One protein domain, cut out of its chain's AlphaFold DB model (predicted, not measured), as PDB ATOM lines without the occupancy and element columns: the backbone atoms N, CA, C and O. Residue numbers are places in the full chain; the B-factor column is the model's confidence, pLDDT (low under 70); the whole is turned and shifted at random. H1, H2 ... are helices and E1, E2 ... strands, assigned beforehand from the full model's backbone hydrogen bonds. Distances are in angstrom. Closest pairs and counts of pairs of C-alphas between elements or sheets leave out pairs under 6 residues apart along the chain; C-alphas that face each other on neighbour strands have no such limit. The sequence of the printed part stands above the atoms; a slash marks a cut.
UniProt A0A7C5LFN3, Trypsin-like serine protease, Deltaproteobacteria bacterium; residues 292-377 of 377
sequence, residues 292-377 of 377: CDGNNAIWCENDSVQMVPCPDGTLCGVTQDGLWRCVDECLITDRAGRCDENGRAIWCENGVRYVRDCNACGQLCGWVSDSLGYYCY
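This is residues 292 to 377 of the 377 residues of the protein "Trypsin-like serine protease" of Deltaproteobacteria bacterium (UniProt A0A7C5LFN3). Four two-stranded hairpins follow one another along a rod, in two lobes: E1 and E2 with E3 and E4 make one lobe, and E5 and E6 with E7 and E8 make the other. The short helix H1 sits between the lobes, and the tip of the first hairpin, residues 300 to 305, sticks out at one end. The printed part has 86 residues, with eight named strands and one named helix in the order E1 E2 E3 E4 H1 E5 E6 E7 E8; each hairpin is its own antiparallel sheet, and the class is mostly strand. The whole is only just loose, close to compact, with a radius of gyration of the C-alphas of 14.8 A, and it spans 48 by 24 by 18 A.

Find C-alpha 296 at (45.898, 10.828, 12.744), where E1 begins; it runs 15.3 A to residue 301. E2, residues 304 to 309, returns over 16.1 A. Next come E3, residues 314 to 318, 11.7 A, and E4, residues 324 to 328, 12.2 A. H1, residues 329 to 332, begins at C-alpha 329, (39.193, 22.000, 9.526), and is 5.7 A long. E5, residues 344 to 349, covers 16.0 A and E6, residues 352 to 357, 16.6 A. E7, residues 365 to 369, covers 12.3 A; E8, residues 373 to 376, covers 9.9 A and ends at C-alpha 376, (42.596, 35.178, 22.927).

Begin at the hairpin of E1 and E2, antiparallel at 158 degrees, where N 299 and O 306 are 3.0 A apart. The closest C-alphas of E1 and E4 are those of Ala 297 and Arg 325, 5.2 A. In the hairpin of E3 and E4, at 134 degrees, look for N 317 and O 325, 2.9 A apart. The closest C-alphas of H1 and E3 are those of Glu 329 and Thr 314, 4.8 A; those of H1 and E5 are Cys 330 and Cys 348, 5.5 A. H1 is too short for an O i to N i+4 pair, and its one O i to N i+3 pair is within range. E3 and E4 are apart from E5, E6, E7 and E8. The hairpin of E5 and E6, at 159 degrees, has N 347 and O 354 at 3.1 A. The closest C-alphas of E5 and E8 are those of Ala 345 and Tyr 375, 5.2 A. In the hairpin of E7 and E8, at 130 degrees, N 368 and O 373 are 2.9 A apart.

The two C-alphas farthest apart, those of Asp 303 and Gly 362, are 48.8 A from each other. The printed part has no cut, and its one long link is H1 to E5, with 11 residues. The mean pLDDT of the printed part is 88.1, and residue 333 is under 70.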
ATOM      1  N   CYS A 292      39.819   8.229  14.612       92.69
ATOM      2  CA  CYS A 292      40.911   9.152  14.918       92.69
ATOM      3  C   CYS A 292      41.747   8.688  16.114       92.69
ATOM      4  O   CYS A 292      41.217   8.135  17.079       92.69
ATOM      5  N   ASP A 293      43.048   8.966  16.056       91.75
ATOM      6  CA  ASP A 293      43.961   8.985  17.202       91.75
ATOM      7  C   ASP A 293      44.722  10.312  17.203       91.75
ATOM      8  O   ASP A 293      45.609  10.541  16.373       91.75
ATOM      9  N   GLY A 294      44.301  11.239  18.062       89.38
ATOM     10  CA  GLY A 294      44.711  12.637  17.949       89.38
ATOM     11  C   GLY A 294      44.357  13.198  16.567       89.38
ATOM     12  O   GLY A 294      43.199  13.142  16.154       89.38
ATOM     13  N   ASN A 295      45.359  13.713  15.842       90.88
ATOM     14  CA  ASN A 295      45.198  14.206  14.469       90.88
ATOM     15  C   ASN A 295      45.606  13.192  13.379       90.88
ATOM     16  O   ASN A 295      45.920  13.582  12.254       90.88
ATOM     17  N   ASN A 296      45.633  11.898  13.704       92.81
ATOM     18  CA  ASN A 296      45.898  10.828  12.744       92.81
ATOM     19  C   ASN A 296      44.597  10.108  12.383       92.81
ATOM     20  O   ASN A 296      43.866   9.671  13.274       92.81
ATOM     21  N   ALA A 297      44.336   9.938  11.087       92.81
ATOM     22  CA  ALA A 297      43.272   9.070  10.596       92.81
ATOM     23  C   ALA A 297      43.800   7.637  10.465       92.81
ATOM     24  O   ALA A 297      44.805   7.408   9.788       92.81
ATOM     25  N   ILE A 298      43.125   6.685  11.111       93.69
ATOM     26  CA  ILE A 298      43.500   5.267  11.118       93.69
ATOM     27  C   ILE A 298      42.348   4.451  10.538       93.69
ATOM     28  O   ILE A 298      41.214   4.609  10.980       93.69
ATOM     29  N   TRP A 299      42.604   3.598   9.545       93.44
ATOM     30  CA  TRP A 299      41.592   2.705   8.962       93.44
ATOM     31  C   TRP A 299      42.224   1.438   8.398       93.44
ATOM     32  O   TRP A 299      43.423   1.404   8.143       93.44
ATOM     33  N   CYS A 300      41.420   0.400   8.168       88.31
ATOM     34  CA  CYS A 300      41.891  -0.777   7.442       88.31
ATOM     35  C   CYS A 300      41.500  -0.715   5.966       88.31
ATOM     36  O   CYS A 300      40.327  -0.544   5.628       88.31
ATOM     37  N   GLU A 301      42.479  -0.895   5.087       88.88
ATOM     38  CA  GLU A 301      42.279  -0.990   3.645       88.88
ATOM     39  C   GLU A 301      43.277  -1.995   3.068       88.88
ATOM     40  O   GLU A 301      44.465  -1.942   3.379       88.88
ATOM     41  N   ASN A 302      42.787  -2.928   2.245       86.81
ATOM     42  CA  ASN A 302      43.584  -4.008   1.650       86.81
ATOM     43  C   ASN A 302      44.396  -4.821   2.678       86.81
ATOM     44  O   ASN A 302      45.594  -5.029   2.495       86.81
ATOM     45  N   ASP A 303      43.750  -5.250   3.769       80.44
ATOM     46  CA  ASP A 303      44.365  -6.061   4.834       80.44
ATOM     47  C   ASP A 303      45.594  -5.406   5.495       80.44
ATOM     48  O   ASP A 303      46.468  -6.077   6.041       80.44
ATOM     49  N   SER A 304      45.668  -4.075   5.461       81.56
ATOM     50  CA  SER A 304      46.724  -3.306   6.106       81.56
ATOM     51  C   SER A 304      46.140  -2.091   6.817       81.56
ATOM     52  O   SER A 304      45.318  -1.356   6.261       81.56
ATOM     53  N   VAL A 305      46.574  -1.877   8.060       88.38
ATOM     54  CA  VAL A 305      46.236  -0.671   8.818       88.38
ATOM     55  C   VAL A 305      46.942   0.521   8.182       88.38
ATOM     56  O   VAL A 305      48.168   0.612   8.171       88.38
ATOM     57  N   GLN A 306      46.147   1.447   7.668       92.00
ATOM     58  CA  GLN A 306      46.587   2.756   7.228       92.00
ATOM     59  C   GLN A 306      46.594   3.695   8.430       92.00
ATOM     60  O   GLN A 306      45.624   3.747   9.185       92.00
ATOM     61  N   MET A 307      47.673   4.454   8.596       93.00
ATOM     62  CA  MET A 307      47.772   5.544   9.564       93.00
ATOM     63  C   MET A 307      48.299   6.769   8.829       93.00
ATOM     64  O   MET A 307      49.449   6.783   8.391       93.00
ATOM     65  N   VAL A 308      47.455   7.787   8.676       94.50
ATOM     66  CA  VAL A 308      47.806   9.009   7.949       94.50
ATOM     67  C   VAL A 308      47.706  10.218   8.881       94.50
ATOM     68  O   VAL A 308      46.605  10.527   9.346       94.50
ATOM     69  N   PRO A 309      48.827  10.915   9.158       93.69
ATOM     70  CA  PRO A 309      48.805  12.173   9.893       93.69
ATOM     71  C   PRO A 309      48.164  13.269   9.041       93.69
ATOM     72  O   PRO A 309      48.523  13.447   7.875       93.69
ATOM     73  N   CYS A 310      47.219  14.012   9.617       91.25
ATOM     74  CA  CYS A 310      46.528  15.061   8.882       91.25
ATOM     75  C   CYS A 310      47.404  16.318   8.742       91.25
ATOM     76  O   CYS A 310      47.903  16.825   9.751       91.25
ATOM     77  N   PRO A 311      47.620  16.819   7.509       89.06
ATOM     78  CA  PRO A 311      48.451  17.993   7.261       89.06
ATOM     79  C   PRO A 311      47.814  19.283   7.794       89.06
ATOM     80  O   PRO A 311      46.607  19.346   8.048       89.06
ATOM     81  N   ASP A 312      48.627  20.335   7.906       80.38
ATOM     82  CA  ASP A 312      48.196  21.662   8.352       80.38
ATOM     83  C   ASP A 312      46.953  22.161   7.595       80.38
ATOM     84  O   ASP A 312      46.916  22.186   6.364       80.38
ATOM     85  N   GLY A 313      45.935  22.587   8.350       78.94
ATOM     86  CA  GLY A 313      44.640  23.022   7.813       78.94
ATOM     87  C   GLY A 313      43.598  21.906   7.668       78.94
ATOM     88  O   GLY A 313      42.457  22.192   7.315       78.94
ATOM     89  N   THR A 314      43.952  20.658   7.987       88.06
ATOM     90  CA  THR A 314      43.005  19.538   8.066       88.06
ATOM     91  C   THR A 314      43.014  18.897   9.446       88.06
ATOM     92  O   THR A 314      44.018  18.934  10.163       88.06
ATOM     93  N   LEU A 315      41.886  18.295   9.811       88.94
ATOM     94  CA  LEU A 315      41.755  17.501  11.021       88.94
ATOM     95  C   LEU A 315      41.213  16.122  10.719       88.94
ATOM     96  O   LEU A 315      40.444  15.938   9.777       88.94
ATOM     97  N   CYS A 316      41.583  15.155  11.550       91.75
ATOM     98  CA  CYS A 316      40.907  13.874  11.523       91.75
ATOM     99  C   CYS A 316      39.434  14.068  11.925       91.75
ATOM    100  O   CYS A 316      39.127  14.527  13.025       91.75
ATOM    101  N   GLY A 317      38.523  13.739  11.012       89.75
ATOM    102  CA  GLY A 317      37.087  13.911  11.187       89.75
ATOM    103  C   GLY A 317      36.288  13.013  10.250       89.75
ATOM    104  O   GLY A 317      36.840  12.320   9.393       89.75
ATOM    105  N   VAL A 318      34.971  12.990  10.439       89.25
ATOM    106  CA  VAL A 318      34.065  12.140   9.657       89.25
ATOM    107  C   VAL A 318      33.718  12.838   8.339       89.25
ATOM    108  O   VAL A 318      33.245  13.974   8.339       89.25
ATOM    109  N   THR A 319      33.953  12.175   7.207       88.50
ATOM    110  CA  THR A 319      33.529  12.641   5.878       88.50
ATOM    111  C   THR A 319      32.010  12.530   5.715       88.50
ATOM    112  O   THR A 319      31.327  11.890   6.512       88.50
ATOM    113  N   GLN A 320      31.453  13.100   4.641       83.94
ATOM    114  CA  GLN A 320      30.020  12.958   4.333       83.94
ATOM    115  C   GLN A 320      29.577  11.490   4.173       83.94
ATOM    116  O   GLN A 320      28.422  11.175   4.444       83.94
ATOM    117  N   ASP A 321      30.505  10.596   3.815       88.31
ATOM    118  CA  ASP A 321      30.269   9.156   3.656       88.31
ATOM    119  C   ASP A 321      30.443   8.354   4.961       88.31
ATOM    120  O   ASP A 321      30.399   7.124   4.950       88.31
ATOM    121  N   GLY A 322      30.667   9.020   6.099       87.81
ATOM    122  CA  GLY A 322      30.834   8.354   7.395       87.81
ATOM    123  C   GLY A 322      32.228   7.760   7.639       87.81
ATOM    124  O   GLY A 322      32.387   6.959   8.560       87.81
ATOM    125  N   LEU A 323      33.235   8.124   6.836       92.38
ATOM    126  CA  LEU A 323      34.610   7.627   6.972       92.38
ATOM    127  C   LEU A 323      35.467   8.602   7.780       92.38
ATOM    128  O   LEU A 323      35.418   9.807   7.554       92.38
ATOM    129  N   TRP A 324      36.311   8.098   8.675       92.56
ATOM    130  CA  TRP A 324      37.263   8.916   9.424       92.56
ATOM    131  C   TRP A 324      38.507   9.185   8.578       92.56
ATOM    132  O   TRP A 324      39.308   8.280   8.337       92.56
ATOM    133  N   ARG A 325      38.653  10.411   8.074       93.94
ATOM    134  CA  ARG A 325      39.760  10.842   7.203       93.94
ATOM    135  C   ARG A 325      40.195  12.260   7.575       93.94
ATOM    136  O   ARG A 325      39.571  12.916   8.403       93.94
ATOM    137  N   CYS A 326      41.265  12.740   6.954       92.88
ATOM    138  CA  CYS A 326      41.658  14.138   7.071       92.88
ATOM    139  C   CYS A 326      40.674  15.005   6.283       92.88
ATOM    140  O   CYS A 326      40.647  14.961   5.052       92.88
ATOM    141  N   VAL A 327      39.838  15.748   7.001       90.38
ATOM    142  CA  VAL A 327      38.851  16.679   6.450       90.38
ATOM    143  C   VAL A 327      39.310  18.112   6.677       90.38
ATOM    144  O   VAL A 327      40.070  18.388   7.605       90.38
ATOM    145  N   ASP A 328      38.859  19.029   5.824       85.38
ATOM    146  CA  ASP A 328      39.109  20.460   6.010       85.38
ATOM    147  C   ASP A 328      38.612  20.891   7.399       85.38
ATOM    148  O   ASP A 328      37.474  20.601   7.784       85.38
ATOM    149  N   GLU A 329      39.479  21.557   8.162       79.56
ATOM    150  CA  GLU A 329      39.193  22.000   9.526       79.56
ATOM    151  C   GLU A 329      37.917  22.863   9.592       79.56
ATOM    152  O   GLU A 329      37.199  22.802  10.590       79.56
ATOM    153  N   CYS A 330      37.565  23.575   8.515       79.88
ATOM    154  CA  CYS A 330      36.353  24.395   8.436       79.88
ATOM    155  C   CYS A 330      35.060  23.641   8.109       79.88
ATOM    156  O   CYS A 330      33.987  24.244   8.134       79.88
ATOM    157  N   LEU A 331      35.125  22.336   7.832       75.81
ATOM    158  CA  LEU A 331      33.930  21.492   7.734       75.81
ATOM    159  C   LEU A 331      33.446  21.003   9.103       75.81
ATOM    160  O   LEU A 331      32.284  20.622   9.230       75.81
ATOM    161  N   ILE A 332      34.322  21.015  10.111       70.81
ATOM    162  CA  ILE A 332      34.031  20.499  11.458       70.81
ATOM    163  C   ILE A 332      34.230  21.534  12.575       70.81
ATOM    164  O   ILE A 332      33.745  21.324  13.681       70.81
ATOM    165  N   THR A 333      34.909  22.651  12.295       69.56
ATOM    166  CA  THR A 333      35.077  23.781  13.220       69.56
ATOM    167  C   THR A 333      34.145  24.902  12.782       69.56
ATOM    168  O   THR A 333      34.323  25.479  11.711       69.56
ATOM    169  N   ASP A 334      33.131  25.201  13.587       76.31
ATOM    170  CA  ASP A 334      32.211  26.307  13.337       76.31
ATOM    171  C   ASP A 334      32.777  27.637  13.883       76.31
ATOM    172  O   ASP A 334      33.965  27.767  14.207       76.31
ATOM    173  N   ARG A 335      31.920  28.659  13.987       75.81
ATOM    174  CA  ARG A 335      32.298  29.972  14.527       75.81
ATOM    175  C   ARG A 335      32.757  29.905  15.990       75.81
ATOM    176  O   ARG A 335      33.416  30.839  16.436       75.81
ATOM    177  N   ALA A 336      32.436  28.842  16.734       80.81
ATOM    178  CA  ALA A 336      32.896  28.694  18.107       80.81
ATOM    179  C   ALA A 336      34.399  28.378  18.200       80.81
ATOM    180  O   ALA A 336      34.987  28.634  19.244       80.81
ATOM    181  N   GLY A 337      35.049  27.907  17.130       86.81
ATOM    182  CA  GLY A 337      36.504  27.744  17.089       86.81
ATOM    183  C   GLY A 337      37.069  26.716  18.080       86.81
ATOM    184  O   GLY A 337      36.338  25.958  18.716       86.81
ATOM    185  N   ARG A 338      38.399  26.675  18.205       88.62
ATOM    186  CA  ARG A 338      39.140  25.870  19.192       88.62
ATOM    187  C   ARG A 338      40.534  26.441  19.451       88.62
ATOM    188  O   ARG A 338      41.023  27.275  18.690       88.62
ATOM    189  N   CYS A 339      41.191  25.932  20.488       88.69
ATOM    190  CA  CYS A 339      42.615  26.156  20.728       88.69
ATOM    191  C   CYS A 339      43.437  24.972  20.228       88.69
ATOM    192  O   CYS A 339      43.065  23.823  20.473       88.69
ATOM    193  N   ASP A 340      44.553  25.246  19.559       85.88
ATOM    194  CA  ASP A 340      45.553  24.215  19.287       85.88
ATOM    195  C   ASP A 340      46.582  24.084  20.422       85.88
ATOM    196  O   ASP A 340      46.612  24.866  21.375       85.88
ATOM    197  N   GLU A 341      47.443  23.076  20.307       85.38
ATOM    198  CA  GLU A 341      48.512  22.778  21.269       85.38
ATOM    199  C   GLU A 341      49.551  23.904  21.419       85.38
ATOM    200  O   GLU A 341      50.233  23.980  22.437       85.38
ATOM    201  N   ASN A 342      49.634  24.816  20.443       86.94
ATOM    202  CA  ASN A 342      50.537  25.965  20.460       86.94
ATOM    203  C   ASN A 342      49.870  27.226  21.034       86.94
ATOM    204  O   ASN A 342      50.448  28.311  20.962       86.94
ATOM    205  N   GLY A 343      48.660  27.110  21.594       88.25
ATOM    206  CA  GLY A 343      47.917  28.228  22.171       88.25
ATOM    207  C   GLY A 343      47.376  29.213  21.131       88.25
ATOM    208  O   GLY A 343      47.154  30.380  21.456       88.25
ATOM    209  N   ARG A 344      47.166  28.777  19.883       92.06
ATOM    210  CA  ARG A 344      46.545  29.593  18.830       92.06
ATOM    211  C   ARG A 344      45.036  29.356  18.811       92.06
ATOM    212  O   ARG A 344      44.587  28.211  18.831       92.06
ATOM    213  N   ALA A 345      44.260  30.436  18.731       89.69
ATOM    214  CA  ALA A 345      42.824  30.372  18.482       89.69
ATOM    215  C   ALA A 345      42.579  30.181  16.983       89.69
ATOM    216  O   ALA A 345      43.034  30.991  16.170       89.69
ATOM    217  N   ILE A 346      41.867  29.114  16.624       88.69
ATOM    218  CA  ILE A 346      41.502  28.780  15.246       88.69
ATOM    219  C   ILE A 346      39.980  28.763  15.157       88.69
ATOM    220  O   ILE A 346      39.327  28.061  15.923       88.69
ATOM    221  N   TRP A 347      39.410  29.518  14.224       89.44
ATOM    222  CA  TRP A 347      37.971  29.507  13.960       89.44
ATOM    223  C   TRP A 347      37.708  29.631  12.466       89.44
ATOM    224  O   TRP A 347      38.566  30.088  11.705       89.44
ATOM    225  N   CYS A 348      36.510  29.235  12.046       86.81
ATOM    226  CA  CYS A 348      36.091  29.379  10.663       86.81
ATOM    227  C   CYS A 348      34.892  30.315  10.568       86.81
ATOM    228  O   CYS A 348      33.900  30.182  11.284       86.81
ATOM    229  N   GLU A 349      34.986  31.281   9.661       84.12
ATOM    230  CA  GLU A 349      33.908  32.219   9.363       84.12
ATOM    231  C   GLU A 349      33.713  32.256   7.848       84.12
ATOM    232  O   GLU A 349      34.642  32.538   7.092       84.12
ATOM    233  N   ASN A 350      32.504  31.908   7.394       82.81
ATOM    234  CA  ASN A 350      32.155  31.768   5.973       82.81
ATOM    235  C   ASN A 350      33.077  30.810   5.188       82.81
ATOM    236  O   ASN A 350      33.407  31.072   4.032       82.81
ATOM    237  N   GLY A 351      33.514  29.713   5.817       79.12
ATOM    238  CA  GLY A 351      34.403  28.720   5.198       79.12
ATOM    239  C   GLY A 351      35.858  29.173   5.047       79.12
ATOM    240  O   GLY A 351      36.660  28.449   4.468       79.12
ATOM    241  N   VAL A 352      36.215  30.353   5.565       79.94
ATOM    242  CA  VAL A 352      37.599  30.829   5.621       79.94
ATOM    243  C   VAL A 352      38.156  30.558   7.010       79.94
ATOM    244  O   VAL A 352      37.555  30.939   8.017       79.94
ATOM    245  N   ARG A 353      39.319  29.908   7.052       84.88
ATOM    246  CA  ARG A 353      40.063  29.631   8.276       84.88
ATOM    247  C   ARG A 353      40.779  30.884   8.761       84.88
ATOM    248  O   ARG A 353      41.578  31.469   8.030       84.88
ATOM    249  N   TYR A 354      40.565  31.232  10.020       87.00
ATOM    250  CA  TYR A 354      41.294  32.282  10.712       87.00
ATOM    251  C   TYR A 354      42.118  31.680  11.843       87.00
ATOM    252  O   TYR A 354      41.666  30.780  12.549       87.00
ATOM    253  N   VAL A 355      43.339  32.184  12.004       90.31
ATOM    254  CA  VAL A 355      44.252  31.788  13.077       90.31
ATOM    255  C   VAL A 355      44.759  33.040  13.762       90.31
ATOM    256  O   VAL A 355      45.222  33.971  13.099       90.31
ATOM    257  N   ARG A 356      44.715  33.045  15.090       91.19
ATOM    258  CA  ARG A 356      45.318  34.087  15.913       91.19
ATOM    259  C   ARG A 356      46.225  33.454  16.956       91.19
ATOM    260  O   ARG A 356      45.785  32.632  17.751       91.19
ATOM    261  N   ASP A 357      47.488  33.859  16.953       93.00
ATOM    262  CA  ASP A 357      48.452  33.452  17.970       93.00
ATOM    263  C   ASP A 357      48.245  34.289  19.237       93.00
ATOM    264  O   ASP A 357      48.553  35.483  19.268       93.00
ATOM    265  N   CYS A 358      47.666  33.672  20.267       94.00
ATOM    266  CA  CYS A 358      47.406  34.347  21.532       94.00
ATOM    267  C   CYS A 358      48.699  34.570  22.322       94.00
ATOM    268  O   CYS A 358      48.871  35.630  22.926       94.00
ATOM    269  N   ASN A 359      49.648  33.634  22.228       90.69
ATOM    270  CA  ASN A 359      50.934  33.709  22.916       90.69
ATOM    271  C   ASN A 359      51.779  34.877  22.398       90.69
ATOM    272  O   ASN A 359      52.390  35.590  23.195       90.69
ATOM    273  N   ALA A 360      51.752  35.144  21.088       90.94
ATOM    274  CA  ALA A 360      52.413  36.311  20.499       90.94
ATOM    275  C   ALA A 360      51.904  37.650  21.072       90.94
ATOM    276  O   ALA A 360      52.621  38.651  21.046       90.94
ATOM    277  N   CYS A 361      50.679  37.678  21.604       88.88
ATOM    278  CA  CYS A 361      50.075  38.841  22.255       88.88
ATOM    279  C   CYS A 361      50.094  38.767  23.795       88.88
ATOM    280  O   CYS A 361      49.514  39.641  24.437       88.88
ATOM    281  N   GLY A 362      50.735  37.756  24.397       91.38
ATOM    282  CA  GLY A 362      50.749  37.547  25.851       91.38
ATOM    283  C   GLY A 362      49.396  37.134  26.445       91.38
ATOM    284  O   GLY A 362      49.174  37.327  27.637       91.38
ATOM    285  N   GLN A 363      48.496  36.603  25.619       95.19
ATOM    286  CA  GLN A 363      47.160  36.135  25.991       95.19
ATOM    287  C   GLN A 363      47.102  34.606  25.993       95.19
ATOM    288  O   GLN A 363      47.924  33.944  25.358       95.19
ATOM    289  N   LEU A 364      46.094  34.040  26.657       93.19
ATOM    290  CA  LEU A 364      45.816  32.604  26.590       93.19
ATOM    291  C   LEU A 364      44.692  32.338  25.592       93.19
ATOM    292  O   LEU A 364      43.752  33.123  25.469       93.19
ATOM    293  N   CYS A 365      44.774  31.221  24.875       95.12
ATOM    294  CA  CYS A 365      43.641  30.743  24.096       95.12
ATOM    295  C   CYS A 365      42.654  30.017  25.017       95.12
ATOM    296  O   CYS A 365      43.043  29.142  25.793       95.12
ATOM    297  N   GLY A 366      41.370  30.359  24.931       93.38
ATOM    298  CA  GLY A 366      40.307  29.666  25.659       93.38
ATOM    299  C   GLY A 366      38.925  30.196  25.308       93.38
ATOM    300  O   GLY A 366      38.787  31.115  24.503       93.38
ATOM    301  N   TRP A 367      37.890  29.587  25.882       93.19
ATOM    302  CA  TRP A 367      36.505  29.993  25.645       93.19
ATOM    303  C   TRP A 367      36.232  31.383  26.229       93.19
ATOM    304  O   TRP A 367      36.323  31.566  27.442       93.19
ATOM    305  N   VAL A 368      35.877  32.352  25.380       94.19
ATOM    306  CA  VAL A 368      35.619  33.738  25.804       94.19
ATOM    307  C   VAL A 368      34.133  33.983  26.058       94.19
ATOM    308  O   VAL A 368      33.768  34.551  27.084       94.19
ATOM    309  N   SER A 369      33.255  33.582  25.133       90.62
ATOM    310  CA  SER A 369      31.792  33.686  25.278       90.62
ATOM    311  C   SER A 369      31.069  32.906  24.182       90.62
ATOM    312  O   SER A 369      31.648  32.679  23.126       90.62
ATOM    313  N   ASP A 370      29.776  32.624  24.347       86.19
ATOM    314  CA  ASP A 370      28.960  31.960  23.313       86.19
ATOM    315  C   ASP A 370      28.872  32.760  21.999       86.19
ATOM    316  O   ASP A 370      28.660  32.196  20.930       86.19
ATOM    317  N   SER A 371      29.056  34.084  22.058       86.31
ATOM    318  CA  SER A 371      29.070  34.941  20.864       86.31
ATOM    319  C   SER A 371      30.404  34.958  20.110       86.31
ATOM    320  O   SER A 371      30.420  35.344  18.942       86.31
ATOM    321  N   LEU A 372      31.507  34.586  20.770       86.12
ATOM    322  CA  LEU A 372      32.871  34.709  20.238       86.12
ATOM    323  C   LEU A 372      33.596  33.360  20.103       86.12
ATOM    324  O   LEU A 372      34.515  33.254  19.302       86.12
ATOM    325  N   GLY A 373      33.197  32.351  20.878       91.06
ATOM    326  CA  GLY A 373      33.857  31.055  20.942       91.06
ATOM    327  C   GLY A 373      35.211  31.084  21.655       91.06
ATOM    328  O   GLY A 373      35.450  31.886  22.565       91.06
ATOM    329  N   TYR A 374      36.099  30.189  21.231       90.88
ATOM    330  CA  TYR A 374      37.506  30.147  21.601       90.88
ATOM    331  C   TYR A 374      38.266  31.310  20.956       90.88
ATOM    332  O   TYR A 374      38.345  31.426  19.733       90.88
ATOM    333  N   TYR A 375      38.853  32.171  21.787       93.25
ATOM    334  CA  TYR A 375      39.619  33.334  21.348       93.25
ATOM    335  C   TYR A 375      40.731  33.680  22.352       93.25
ATOM    336  O   TYR A 375      40.869  33.035  23.391       93.25
ATOM    337  N   CYS A 376      41.542  34.691  22.036       95.06
ATOM    338  CA  CYS A 376      42.596  35.178  22.927       95.06
ATOM    339  C   CYS A 376      42.014  36.102  24.007       95.06
ATOM    340  O   CYS A 376      41.397  37.115  23.656       95.06
ATOM    341  N   TYR A 377      42.231  35.780  25.287       91.69
ATOM    342  CA  TYR A 377      41.785  36.577  26.439       91.69
ATOM    343  C   TYR A 377      42.939  36.994  27.348       91.69
ATOM    344  O   TYR A 377      43.933  36.237  27.470       91.69
TER     345      TYR A 377